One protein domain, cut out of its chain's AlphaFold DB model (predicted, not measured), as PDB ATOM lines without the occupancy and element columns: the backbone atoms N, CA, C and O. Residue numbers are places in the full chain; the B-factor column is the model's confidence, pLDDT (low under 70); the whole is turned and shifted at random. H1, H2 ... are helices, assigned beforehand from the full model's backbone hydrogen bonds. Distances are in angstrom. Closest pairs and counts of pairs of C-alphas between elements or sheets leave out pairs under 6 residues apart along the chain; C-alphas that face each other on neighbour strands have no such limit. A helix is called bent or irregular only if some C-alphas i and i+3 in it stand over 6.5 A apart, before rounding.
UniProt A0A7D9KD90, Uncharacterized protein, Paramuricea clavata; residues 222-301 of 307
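This is residues 222 to 301 of the 307 residues of an uncharacterized protein of Paramuricea clavata (UniProt A0A7D9KD90). One long helix, H4, runs the length of the model, and three shorter helices, H1, H2 and H3, gather over its first half in a small cluster. H2 crosses H4 and packs on it, H1 packs on H2 away from H4, and H3 passes near H4 while coming close to both H1 and H2; residues 287 to 301 of H4 stick out as a bare arm that makes much of the length. The printed part has 80 residues with four named helices, in the order H1, H2, H3, H4, and no named strand; its class is all helix. It is only just compact, close to loose, with a radius of gyration of the C-alphas of 13.8 A, and it is elongated, spanning 46 by 28 by 19 A.

H4, residues 272 to 301, is the longest helix, 43.7 A from its first to its last C-alpha; C-alpha 272 is at (371.690, 263.506, 225.878) and C-alpha 301 is at (379.260, 246.839, 186.184). H3, residues 251 to 266, is 23.4 A long. H2, residues 235 to 245, is 15.3 A long. H1, residues 222 to 230, is 12.5 A long and begins with C-alpha 222 at (368.171, 244.363, 226.287). No helix is bent or irregular.

H4 touches H2 with residues 278 to 285 alone. The closest C-alphas of the two are those of Trp 235 and Arg 282, 5.4 A apart. H2 and H4 run the same way at a steep tilt of 69 degrees, only just short of about perpendicular. H3 and H4 are near each other, with 7 pairs of C-alphas within 10 A and the closest at 8.2 A. H1 and H4 are apart. H1 touches H2, with the C-alphas of Phe 228 and Leu 238 closest at 5.8 A, at a steep tilt of 57 degrees, opposite ways. H2 and H3 are close but not clearly touching, the closest C-alphas being those of Leu 242 and Ile 254 at 7.2 A, at a steep tilt of 46 degrees, opposite ways. H1 and H3 are close but not clearly touching, with the C-alphas of Val 224 and Phe 261 closest at 7.6 A, and about perpendicular at 82 degrees. In H1, H2 and H4 every pair of O i and N i+4 is within hydrogen-bond range; in H3 it is 11 of 12.

The two C-alphas farthest apart are those of Asp 269 and Glu 301, at 45.8 A. Residues 287 to 301, which belong to H4, stand free; without them the body has 65 residues and spans 35 by 21 by 20 A. The printed part has no cut, and its links, H1 to H2, H2 to H3 and H3 to H4, are tight. The mean pLDDT of the printed part is 78.3, with low confidence, under 70, at residue 247 and residues 295 to 301.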
ATOM      1  N   ASN A 222     367.501 244.038 225.017       75.75
ATOM      2  CA  ASN A 222     368.171 244.363 226.287       75.75
ATOM      3  C   ASN A 222     369.593 243.780 226.389       75.75
ATOM      4  O   ASN A 222     370.481 244.369 227.011       75.75
ATOM      5  N   HIS A 223     369.823 242.622 225.767       78.69
ATOM      6  CA  HIS A 223     371.151 242.025 225.655       78.69
ATOM      7  C   HIS A 223     372.028 242.853 224.710       78.69
ATOM      8  O   HIS A 223     373.165 243.167 225.057       78.69
ATOM      9  N   VAL A 224     371.467 243.303 223.582       79.88
ATOM     10  CA  VAL A 224     372.129 244.220 222.638       79.88
ATOM     11  C   VAL A 224     372.473 245.554 223.307       79.88
ATOM     12  O   VAL A 224     373.603 246.012 223.186       79.88
ATOM     13  N   LEU A 225     371.570 246.124 224.114       80.62
ATOM     14  CA  LEU A 225     371.839 247.333 224.905       80.62
ATOM     15  C   LEU A 225     373.009 247.135 225.883       80.62
ATOM     16  O   LEU A 225     373.879 247.994 226.014       80.62
ATOM     17  N   SER A 226     373.055 245.980 226.550       78.56
ATOM     18  CA  SER A 226     374.131 245.645 227.489       78.56
ATOM     19  C   SER A 226     375.483 245.491 226.785       78.56
ATOM     20  O   SER A 226     376.496 245.963 227.300       78.56
ATOM     21  N   MET A 227     375.510 244.870 225.599       79.00
ATOM     22  CA  MET A 227     376.707 244.809 224.748       79.00
ATOM     23  C   MET A 227     377.120 246.204 224.281       79.00
ATOM     24  O   MET A 227     378.285 246.579 224.365       79.00
ATOM     25  N   PHE A 228     376.153 247.029 223.896       81.06
ATOM     26  CA  PHE A 228     376.412 248.380 223.426       81.06
ATOM     27  C   PHE A 228     377.032 249.281 224.503       81.06
ATOM     28  O   PHE A 228     377.983 250.013 224.225       81.06
ATOM     29  N   HIS A 229     376.581 249.168 225.757       81.56
ATOM     30  CA  HIS A 229     377.223 249.848 226.886       81.56
ATOM     31  C   HIS A 229     378.637 249.326 227.170       81.56
ATOM     32  O   HIS A 229     379.534 250.124 227.447       81.56
ATOM     33  N   ARG A 230     378.872 248.011 227.058       80.38
ATOM     34  CA  ARG A 230     380.221 247.421 227.194       80.38
ATOM     35  C   ARG A 230     381.176 247.936 226.116       80.38
ATOM     36  O   ARG A 230     382.335 248.216 226.415       80.38
ATOM     37  N   ASN A 231     380.656 248.180 224.918       77.38
ATOM     38  CA  ASN A 231     381.395 248.702 223.770       77.38
ATOM     39  C   ASN A 231     381.478 250.234 223.729       77.38
ATOM     40  O   ASN A 231     381.750 250.814 222.678       77.38
ATOM     41  N   LYS A 232     381.253 250.908 224.869       80.62
ATOM     42  CA  LYS A 232     381.312 252.375 224.998       80.62
ATOM     43  C   LYS A 232     380.437 253.106 223.970       80.62
ATOM     44  O   LYS A 232     380.814 254.178 223.508       80.62
ATOM     45  N   LEU A 233     379.280 252.533 223.627       79.75
ATOM     46  CA  LEU A 233     378.310 253.113 222.692       79.75
ATOM     47  C   LEU A 233     378.838 253.274 221.257       79.75
ATOM     48  O   LEU A 233     378.389 254.148 220.519       79.75
ATOM     49  N   ASN A 234     379.798 252.438 220.862       85.12
ATOM     50  CA  ASN A 234     380.350 252.428 219.515       85.12
ATOM     51  C   ASN A 234     379.565 251.467 218.608       85.12
ATOM     52  O   ASN A 234     379.553 250.255 218.838       85.12
ATOM     53  N   TRP A 235     378.936 252.009 217.559       85.12
ATOM     54  CA  TRP A 235     378.148 251.229 216.601       85.12
ATOM     55  C   TRP A 235     378.973 250.178 215.841       85.12
ATOM     56  O   TRP A 235     378.494 249.069 215.632       85.12
ATOM     57  N   PHE A 236     380.234 250.464 215.503       84.50
ATOM     58  CA  PHE A 236     381.110 249.521 214.791       84.50
ATOM     59  C   PHE A 236     381.391 248.266 215.621       84.50
ATOM     60  O   PHE A 236     381.208 247.146 215.153       84.50
ATOM     61  N   ALA A 237     381.774 248.468 216.882       83.56
ATOM     62  CA  ALA A 237     382.063 247.377 217.805       83.56
ATOM     63  C   ALA A 237     380.812 246.529 218.094       83.56
ATOM     64  O   ALA A 237     380.907 245.312 218.233       83.56
ATOM     65  N   LEU A 238     379.628 247.153 218.129       84.50
ATOM     66  CA  LEU A 238     378.360 246.436 218.270       84.50
ATOM     67  C   LEU A 238     378.087 245.509 217.084       84.50
ATOM     68  O   LEU A 238     377.711 244.358 217.284       84.50
ATOM     69  N   VAL A 239     378.265 246.008 215.859       83.44
ATOM     70  CA  VAL A 239     378.027 245.231 214.637       83.44
ATOM     71  C   VAL A 239     379.021 244.075 214.518       83.44
ATOM     72  O   VAL A 239     378.632 242.968 214.154       83.44
ATOM     73  N   GLU A 240     380.291 244.284 214.865       81.81
ATOM     74  CA  GLU A 240     381.289 243.207 214.885       81.81
ATOM     75  C   GLU A 240     380.949 242.121 215.912       81.81
ATOM     76  O   GLU A 240     380.961 240.937 215.571       81.81
ATOM     77  N   GLU A 241     380.581 242.494 217.140       80.81
ATOM     78  CA  GLU A 241     380.168 241.514 218.151       80.81
ATOM     79  C   GLU A 241     378.886 240.774 217.755       80.81
ATOM     80  O   GLU A 241     378.793 239.562 217.957       80.81
ATOM     81  N   LEU A 242     377.920 241.459 217.135       81.69
ATOM     82  CA  LEU A 242     376.707 240.827 216.613       81.69
ATOM     83  C   LEU A 242     377.013 239.862 215.468       81.69
ATOM     84  O   LEU A 242     376.447 238.775 215.445       81.69
ATOM     85  N   ASN A 243     377.944 240.188 214.572       81.62
ATOM     86  CA  ASN A 243     378.378 239.279 213.506       81.62
ATOM     87  C   ASN A 243     379.120 238.044 214.042       81.62
ATOM     88  O   ASN A 243     379.049 236.967 213.450       81.62
ATOM     89  N   VAL A 244     379.828 238.175 215.169       80.81
ATOM     90  CA  VAL A 244     380.494 237.043 215.832       80.81
ATOM     91  C   VAL A 244     379.486 236.162 216.575       80.81
ATOM     92  O   VAL A 244     379.565 234.938 216.478       80.81
ATOM     93  N   LEU A 245     378.538 236.766 217.298       75.62
ATOM     94  CA  LEU A 245     377.519 236.047 218.071       75.62
ATOM     95  C   LEU A 245     376.439 235.420 217.187       75.62
ATOM     96  O   LEU A 245     376.008 234.300 217.441       75.62
ATOM     97  N   ALA A 246     376.031 236.122 216.135       72.56
ATOM     98  CA  ALA A 246     375.002 235.708 215.191       72.56
ATOM     99  C   ALA A 246     375.623 235.193 213.881       72.56
ATOM    100  O   ALA A 246     375.063 235.378 212.806       72.56
ATOM    101  N   ARG A 247     376.781 234.521 213.960       69.94
ATOM    102  CA  ARG A 247     377.510 233.995 212.789       69.94
ATOM    103  C   ARG A 247     376.701 232.983 211.966       69.94
ATOM    104  O   ARG A 247     376.985 232.773 210.791       69.94
ATOM    105  N   GLU A 248     375.719 232.344 212.595       72.25
ATOM    106  CA  GLU A 248     374.788 231.396 211.973       72.25
ATOM    107  C   GLU A 248     373.504 232.070 211.451       72.25
ATOM    108  O   GLU A 248     372.691 231.419 210.796       72.25
ATOM    109  N   CYS A 249     373.311 233.366 211.720       72.38
ATOM    110  CA  CYS A 249     372.178 234.137 211.219       72.38
ATOM    111  C   CYS A 249     372.477 234.734 209.842       72.38
ATOM    112  O   CYS A 249     373.608 235.095 209.520       72.38
ATOM    113  N   SER A 250     371.430 234.881 209.032       76.75
ATOM    114  CA  SER A 250     371.498 235.629 207.776       76.75
ATOM    115  C   SER A 250     371.857 237.101 208.050       76.75
ATOM    116  O   SER A 250     371.302 237.661 209.005       76.75
ATOM    117  N   PRO A 251     372.691 237.749 207.219       75.19
ATOM    118  CA  PRO A 251     373.066 239.152 207.405       75.19
ATOM    119  C   PRO A 251     371.847 240.087 207.457       75.19
ATOM    120  O   PRO A 251     371.801 240.998 208.277       75.19
ATOM    121  N   GLU A 252     370.785 239.777 206.712       77.88
ATOM    122  CA  GLU A 252     369.534 240.542 206.698       77.88
ATOM    123  C   GLU A 252     368.812 240.529 208.058       77.88
ATOM    124  O   GLU A 252     368.127 241.483 208.425       77.88
ATOM    125  N   SER A 253     368.984 239.458 208.844       77.38
ATOM    126  CA  SER A 253     368.421 239.366 210.200       77.38
ATOM    127  C   SER A 253     369.191 240.231 211.199       77.38
ATOM    128  O   SER A 253     368.605 240.728 212.160       77.38
ATOM    129  N   ILE A 254     370.494 240.428 210.975       80.31
ATOM    130  CA  ILE A 254     371.334 241.314 211.790       80.31
ATOM    131  C   ILE A 254     370.990 242.774 211.476       80.31
ATOM    132  O   ILE A 254     370.801 243.563 212.400       80.31
ATOM    133  N   ASP A 255     370.800 243.116 210.202       81.62
ATOM    134  CA  ASP A 255     370.385 244.462 209.784       81.62
ATOM    135  C   ASP A 255     368.996 244.836 210.314       81.62
ATOM    136  O   ASP A 255     368.781 245.956 210.800       81.62
ATOM    137  N   GLN A 256     368.055 243.887 210.297       81.56
ATOM    138  CA  GLN A 256     366.736 244.091 210.893       81.56
ATOM    139  C   GLN A 256     366.834 244.298 212.413       81.56
ATOM    140  O   GLN A 256     366.231 245.230 212.942       81.56
ATOM    141  N   LEU A 257     367.653 243.503 213.112       83.12
ATOM    142  CA  LEU A 257     367.898 243.665 214.549       83.12
ATOM    143  C   LEU A 257     368.524 245.027 214.882       83.12
ATOM    144  O   LEU A 257     368.138 245.657 215.864       83.12
ATOM    145  N   LEU A 258     369.484 245.490 214.080       84.50
ATOM    146  CA  LEU A 258     370.123 246.799 214.242       84.50
ATOM    147  C   LEU A 258     369.131 247.945 214.021       84.50
ATOM    148  O   LEU A 258     369.172 248.945 214.742       84.50
ATOM    149  N   THR A 259     368.216 247.783 213.066       84.69
ATOM    150  CA  THR A 259     367.132 248.740 212.803       84.69
ATOM    151  C   THR A 259     366.153 248.796 213.976       84.69
ATOM    152  O   THR A 259     365.847 249.880 214.481       84.69
ATOM    153  N   ASP A 260     365.727 247.638 214.480       82.25
ATOM    154  CA  ASP A 260     364.839 247.538 215.643       82.25
ATOM    155  C   ASP A 260     365.518 248.080 216.913       82.25
ATOM    156  O   ASP A 260     364.892 248.758 217.732       82.25
ATOM    157  N   PHE A 261     366.827 247.861 217.054       83.31
ATOM    158  CA  PHE A 261     367.629 248.413 218.142       83.31
ATOM    159  C   PHE A 261     367.766 249.937 218.055       83.31
ATOM    160  O   PHE A 261     367.648 250.616 219.074       83.31
ATOM    161  N   ALA A 262     367.934 250.506 216.858       83.06
ATOM    162  CA  ALA A 262     367.946 251.957 216.663       83.06
ATOM    163  C   ALA A 262     366.615 252.607 217.093       83.06
ATOM    164  O   ALA A 262     366.606 253.663 217.737       83.06
ATOM    165  N   LEU A 263     365.488 251.950 216.807       83.12
ATOM    166  CA  LEU A 263     364.171 252.383 217.283       83.12
ATOM    167  C   LEU A 263     364.059 252.261 218.810       83.12
ATOM    168  O   LEU A 263     363.613 253.200 219.473       83.12
ATOM    169  N   PHE A 264     364.541 251.158 219.383       81.88
ATOM    170  CA  PHE A 264     364.559 250.931 220.831       81.88
ATOM    171  C   PHE A 264     365.426 251.945 221.597       81.88
ATOM    172  O   PHE A 264     365.049 252.396 222.682       81.88
ATOM    173  N   LEU A 265     366.550 252.385 221.022       80.00
ATOM    174  CA  LEU A 265     367.415 253.415 221.606       80.00
ATOM    175  C   LEU A 265     366.711 254.770 221.759       80.00
ATOM    176  O   LEU A 265     367.021 255.523 222.686       80.00
ATOM    177  N   SER A 266     365.724 255.062 220.907       75.88
ATOM    178  CA  SER A 266     364.907 256.278 221.026       75.88
ATOM    179  C   SER A 266     364.051 256.269 222.298       75.88
ATOM    180  O   SER A 266     363.842 257.323 222.901       75.88
ATOM    181  N   SER A 267     363.620 255.082 222.739       74.00
ATOM    182  CA  SER A 267     362.889 254.851 223.995       74.00
ATOM    183  C   SER A 267     363.778 254.538 225.205       74.00
ATOM    184  O   SER A 267     363.256 254.351 226.299       74.00
ATOM    185  N   SER A 268     365.099 254.473 225.031       75.88
ATOM    186  CA  SER A 268     366.042 254.136 226.102       75.88
ATOM    187  C   SER A 268     366.360 255.337 227.006       75.88
ATOM    188  O   SER A 268     366.423 256.488 226.543       75.88
ATOM    189  N   ASP A 269     366.654 255.043 228.278       71.69
ATOM    190  CA  ASP A 269     367.096 255.972 229.336       71.69
ATOM    191  C   ASP A 269     368.532 256.508 229.122       71.69
ATOM    192  O   ASP A 269     369.240 256.862 230.065       71.69
ATOM    193  N   ALA A 270     368.992 256.592 227.871       73.75
ATOM    194  CA  ALA A 270     370.295 257.150 227.530       73.75
ATOM    195  C   ALA A 270     370.317 258.677 227.717       73.75
ATOM    196  O   ALA A 270     369.390 259.400 227.324       73.75
ATOM    197  N   THR A 271     371.415 259.192 228.270       78.56
ATOM    198  CA  THR A 271     371.613 260.633 228.464       78.56
ATOM    199  C   THR A 271     371.788 261.364 227.127       78.56
ATOM    200  O   THR A 271     372.161 260.783 226.110       78.56
ATOM    201  N   VAL A 272     371.566 262.684 227.105       76.06
ATOM    202  CA  VAL A 272     371.690 263.506 225.878       76.06
ATOM    203  C   VAL A 272     373.085 263.401 225.240       76.06
ATOM    204  O   VAL A 272     373.212 263.411 224.018       76.06
ATOM    205  N   LYS A 273     374.137 263.269 226.060       77.19
ATOM    206  CA  LYS A 273     375.519 263.101 225.581       77.19
ATOM    207  C   LYS A 273     375.733 261.738 224.925       77.19
ATOM    208  O   LYS A 273     376.373 261.664 223.882       77.19
ATOM    209  N   GLU A 274     375.172 260.687 225.511       79.38
ATOM    210  CA  GLU A 274     375.240 259.330 224.972       79.38
ATOM    211  C   GLU A 274     374.461 259.227 223.666       79.38
ATOM    212  O   GLU A 274     375.012 258.766 222.677       79.38
ATOM    213  N   LYS A 275     373.237 259.767 223.603       77.69
ATOM    214  CA  LYS A 275     372.436 259.806 222.365       77.69
ATOM    215  C   LYS A 275     373.180 260.478 221.208       77.69
ATOM    216  O   LYS A 275     373.098 260.003 220.080       77.69
ATOM    217  N   LYS A 276     373.950 261.537 221.488       80.00
ATOM    218  CA  LYS A 276     374.793 262.205 220.487       80.00
ATOM    219  C   LYS A 276     375.938 261.308 219.995       80.00
ATOM    220  O   LYS A 276     376.100 261.165 218.791       80.00
ATOM    221  N   LEU A 277     376.689 260.684 220.905       80.12
ATOM    222  CA  LEU A 277     377.782 259.755 220.568       80.12
ATOM    223  C   LEU A 277     377.291 258.537 219.773       80.12
ATOM    224  O   LEU A 277     377.914 258.130 218.793       80.12
ATOM    225  N   ILE A 278     376.149 257.985 220.181       84.25
ATOM    226  CA  ILE A 278     375.481 256.869 219.513       84.25
ATOM    227  C   ILE A 278     375.155 257.251 218.071       84.25
ATOM    228  O   ILE A 278     375.538 256.533 217.152       84.25
ATOM    229  N   GLU A 279     374.503 258.397 217.869       82.69
ATOM    230  CA  GLU A 279     374.091 258.844 216.540       82.69
ATOM    231  C   GLU A 279     375.286 259.206 215.646       82.69
ATOM    232  O   GLU A 279     375.299 258.832 214.477       82.69
ATOM    233  N   GLU A 280     376.326 259.848 216.190       84.44
ATOM    234  CA  GLU A 280     377.576 260.121 215.463       84.44
ATOM    235  C   GLU A 280     378.253 258.820 215.005       84.44
ATOM    236  O   GLU A 280     378.637 258.695 213.840       84.44
ATOM    237  N   SER A 281     378.346 257.817 215.886       85.69
ATOM    238  CA  SER A 281     378.938 256.518 215.536       85.69
ATOM    239  C   SER A 281     378.097 255.742 214.517       85.69
ATOM    240  O   SER A 281     378.648 255.129 213.603       85.69
ATOM    241  N   ARG A 282     376.764 255.824 214.614       84.88
ATOM    242  CA  ARG A 282     375.824 255.194 213.679       84.88
ATOM    243  C   ARG A 282     375.901 255.826 212.291       84.88
ATOM    244  O   ARG A 282     375.939 255.109 211.294       84.88
ATOM    245  N   GLN A 283     375.942 257.155 212.211       85.00
ATOM    246  CA  GLN A 283     376.071 257.875 210.940       85.00
ATOM    247  C   GLN A 283     377.409 257.582 210.258       85.00
ATOM    248  O   GLN A 283     377.432 257.341 209.053       85.00
ATOM    249  N   ALA A 284     378.502 257.536 211.024       85.06
ATOM    250  CA  ALA A 284     379.812 257.153 210.503       85.06
ATOM    251  C   ALA A 284     379.814 255.717 209.953       85.06
ATOM    252  O   ALA A 284     380.369 255.473 208.881       85.06
ATOM    253  N   TYR A 285     379.159 254.780 210.648       84.88
ATOM    254  CA  TYR A 285     379.012 253.399 210.180       84.88
ATOM    255  C   TYR A 285     378.214 253.316 208.874       84.88
ATOM    256  O   TYR A 285     378.684 252.734 207.900       84.88
ATOM    257  N   MET A 286     377.051 253.972 208.812       83.12
ATOM    258  CA  MET A 286     376.219 254.005 207.604       83.12
ATOM    259  C   MET A 286     376.946 254.612 206.401       83.12
ATOM    260  O   MET A 286     376.783 254.130 205.281       83.12
ATOM    261  N   TYR A 287     377.743 255.661 206.622       83.50
ATOM    262  CA  TYR A 287     378.547 256.280 205.571       83.50
ATOM    263  C   TYR A 287     379.558 255.285 204.986       83.50
ATOM    264  O   TYR A 287     379.589 255.098 203.771       83.50
ATOM    265  N   LEU A 288     380.315 254.591 205.844       82.50
ATOM    266  CA  LEU A 288     381.305 253.602 205.409       82.50
ATOM    267  C   LEU A 288     380.672 252.386 204.723       82.50
ATOM    268  O   LEU A 288     381.209 251.909 203.725       82.50
ATOM    269  N   GLU A 289     379.524 251.899 205.201       79.69
ATOM    270  CA  GLU A 289     378.835 250.779 204.546       79.69
ATOM    271  C   GLU A 289     378.275 251.193 203.174       79.69
ATOM    272  O   GLU A 289     378.405 250.453 202.201       79.69
ATOM    273  N   THR A 290     377.738 252.413 203.049       79.44
ATOM    274  CA  THR A 290     377.266 252.955 201.759       79.44
ATOM    275  C   THR A 290     378.417 253.106 200.765       79.44
ATOM    276  O   THR A 290     378.277 252.770 199.589       79.44
ATOM    277  N   GLU A 291     379.567 253.590 201.232       79.94
ATOM    278  CA  GLU A 291     380.776 253.733 200.422       79.94
ATOM    279  C   GLU A 291     381.290 252.363 199.958       79.94
ATOM    280  O   GLU A 291     381.557 252.171 198.773       79.94
ATOM    281  N   ARG A 292     381.306 251.361 200.846       78.12
ATOM    282  CA  ARG A 292     381.663 249.975 200.515       78.12
ATOM    283  C   ARG A 292     380.726 249.347 199.480       78.12
ATOM    284  O   ARG A 292     381.202 248.698 198.549       78.12
ATOM    285  N   ILE A 293     379.412 249.528 199.624       76.88
ATOM    286  CA  ILE A 293     378.420 249.028 198.657       76.88
ATOM    287  C   ILE A 293     378.643 249.679 197.292       76.88
ATOM    288  O   ILE A 293     378.630 248.984 196.277       76.88
ATOM    289  N   ARG A 294     378.902 250.990 197.269       75.69
ATOM    290  CA  ARG A 294     379.159 251.734 196.035       75.69
ATOM    291  C   ARG A 294     380.403 251.225 195.303       75.69
ATOM    292  O   ARG A 294     380.316 250.941 194.111       75.69
ATOM    293  N   TYR A 295     381.511 251.023 196.014       69.56
ATOM    294  CA  TYR A 295     382.723 250.434 195.433       69.56
ATOM    295  C   TYR A 295     382.472 249.028 194.863       69.56
ATOM    296  O   TYR A 295     382.855 248.745 193.732       69.56
ATOM    297  N   ASN A 296     381.746 248.172 195.587       67.69
ATOM    298  CA  ASN A 296     381.426 246.822 195.107       67.69
ATOM    299  C   ASN A 296     380.446 246.809 193.913       67.69
ATOM    300  O   ASN A 296     380.441 245.857 193.130       67.69
ATOM    301  N   SER A 297     379.601 247.839 193.774       64.44
ATOM    302  CA  SER A 297     378.700 247.988 192.623       64.44
ATOM    303  C   SER A 297     379.419 248.475 191.364       64.44
ATOM    304  O   SER A 297     379.133 247.967 190.284       64.44
ATOM    305  N   GLU A 298     380.395 249.377 191.504       58.41
ATOM    306  CA  GLU A 298     381.202 249.883 190.385       58.41
ATOM    307  C   GLU A 298     382.106 248.765 189.806       58.41
ATOM    308  O   GLU A 298     382.179 248.611 188.589       58.41
ATOM    309  N   ASP A 299     382.651 247.872 190.645       54.59
ATOM    310  CA  ASP A 299     383.406 246.683 190.195       54.59
ATOM    311  C   ASP A 299     382.530 245.599 189.518       54.59
ATOM    312  O   ASP A 299     383.032 244.744 188.784       54.59
ATOM    313  N   SER A 300     381.212 245.604 189.756       52.47
ATOM    314  CA  SER A 300     380.279 244.619 189.183       52.47
ATOM    315  C   SER A 300     379.740 245.029 187.804       52.47
ATOM    316  O   SER A 300     379.386 244.157 187.005       52.47
ATOM    317  N   GLU A 301     379.693 246.329 187.497       51.75
ATOM    318  CA  GLU A 301     379.260 246.839 186.184       51.75
ATOM    319  C   GLU A 301     380.345 246.679 185.101       51.75
ATOM    320  O   GLU A 301     380.019 246.413 183.940       51.75
TER     321      GLU A 301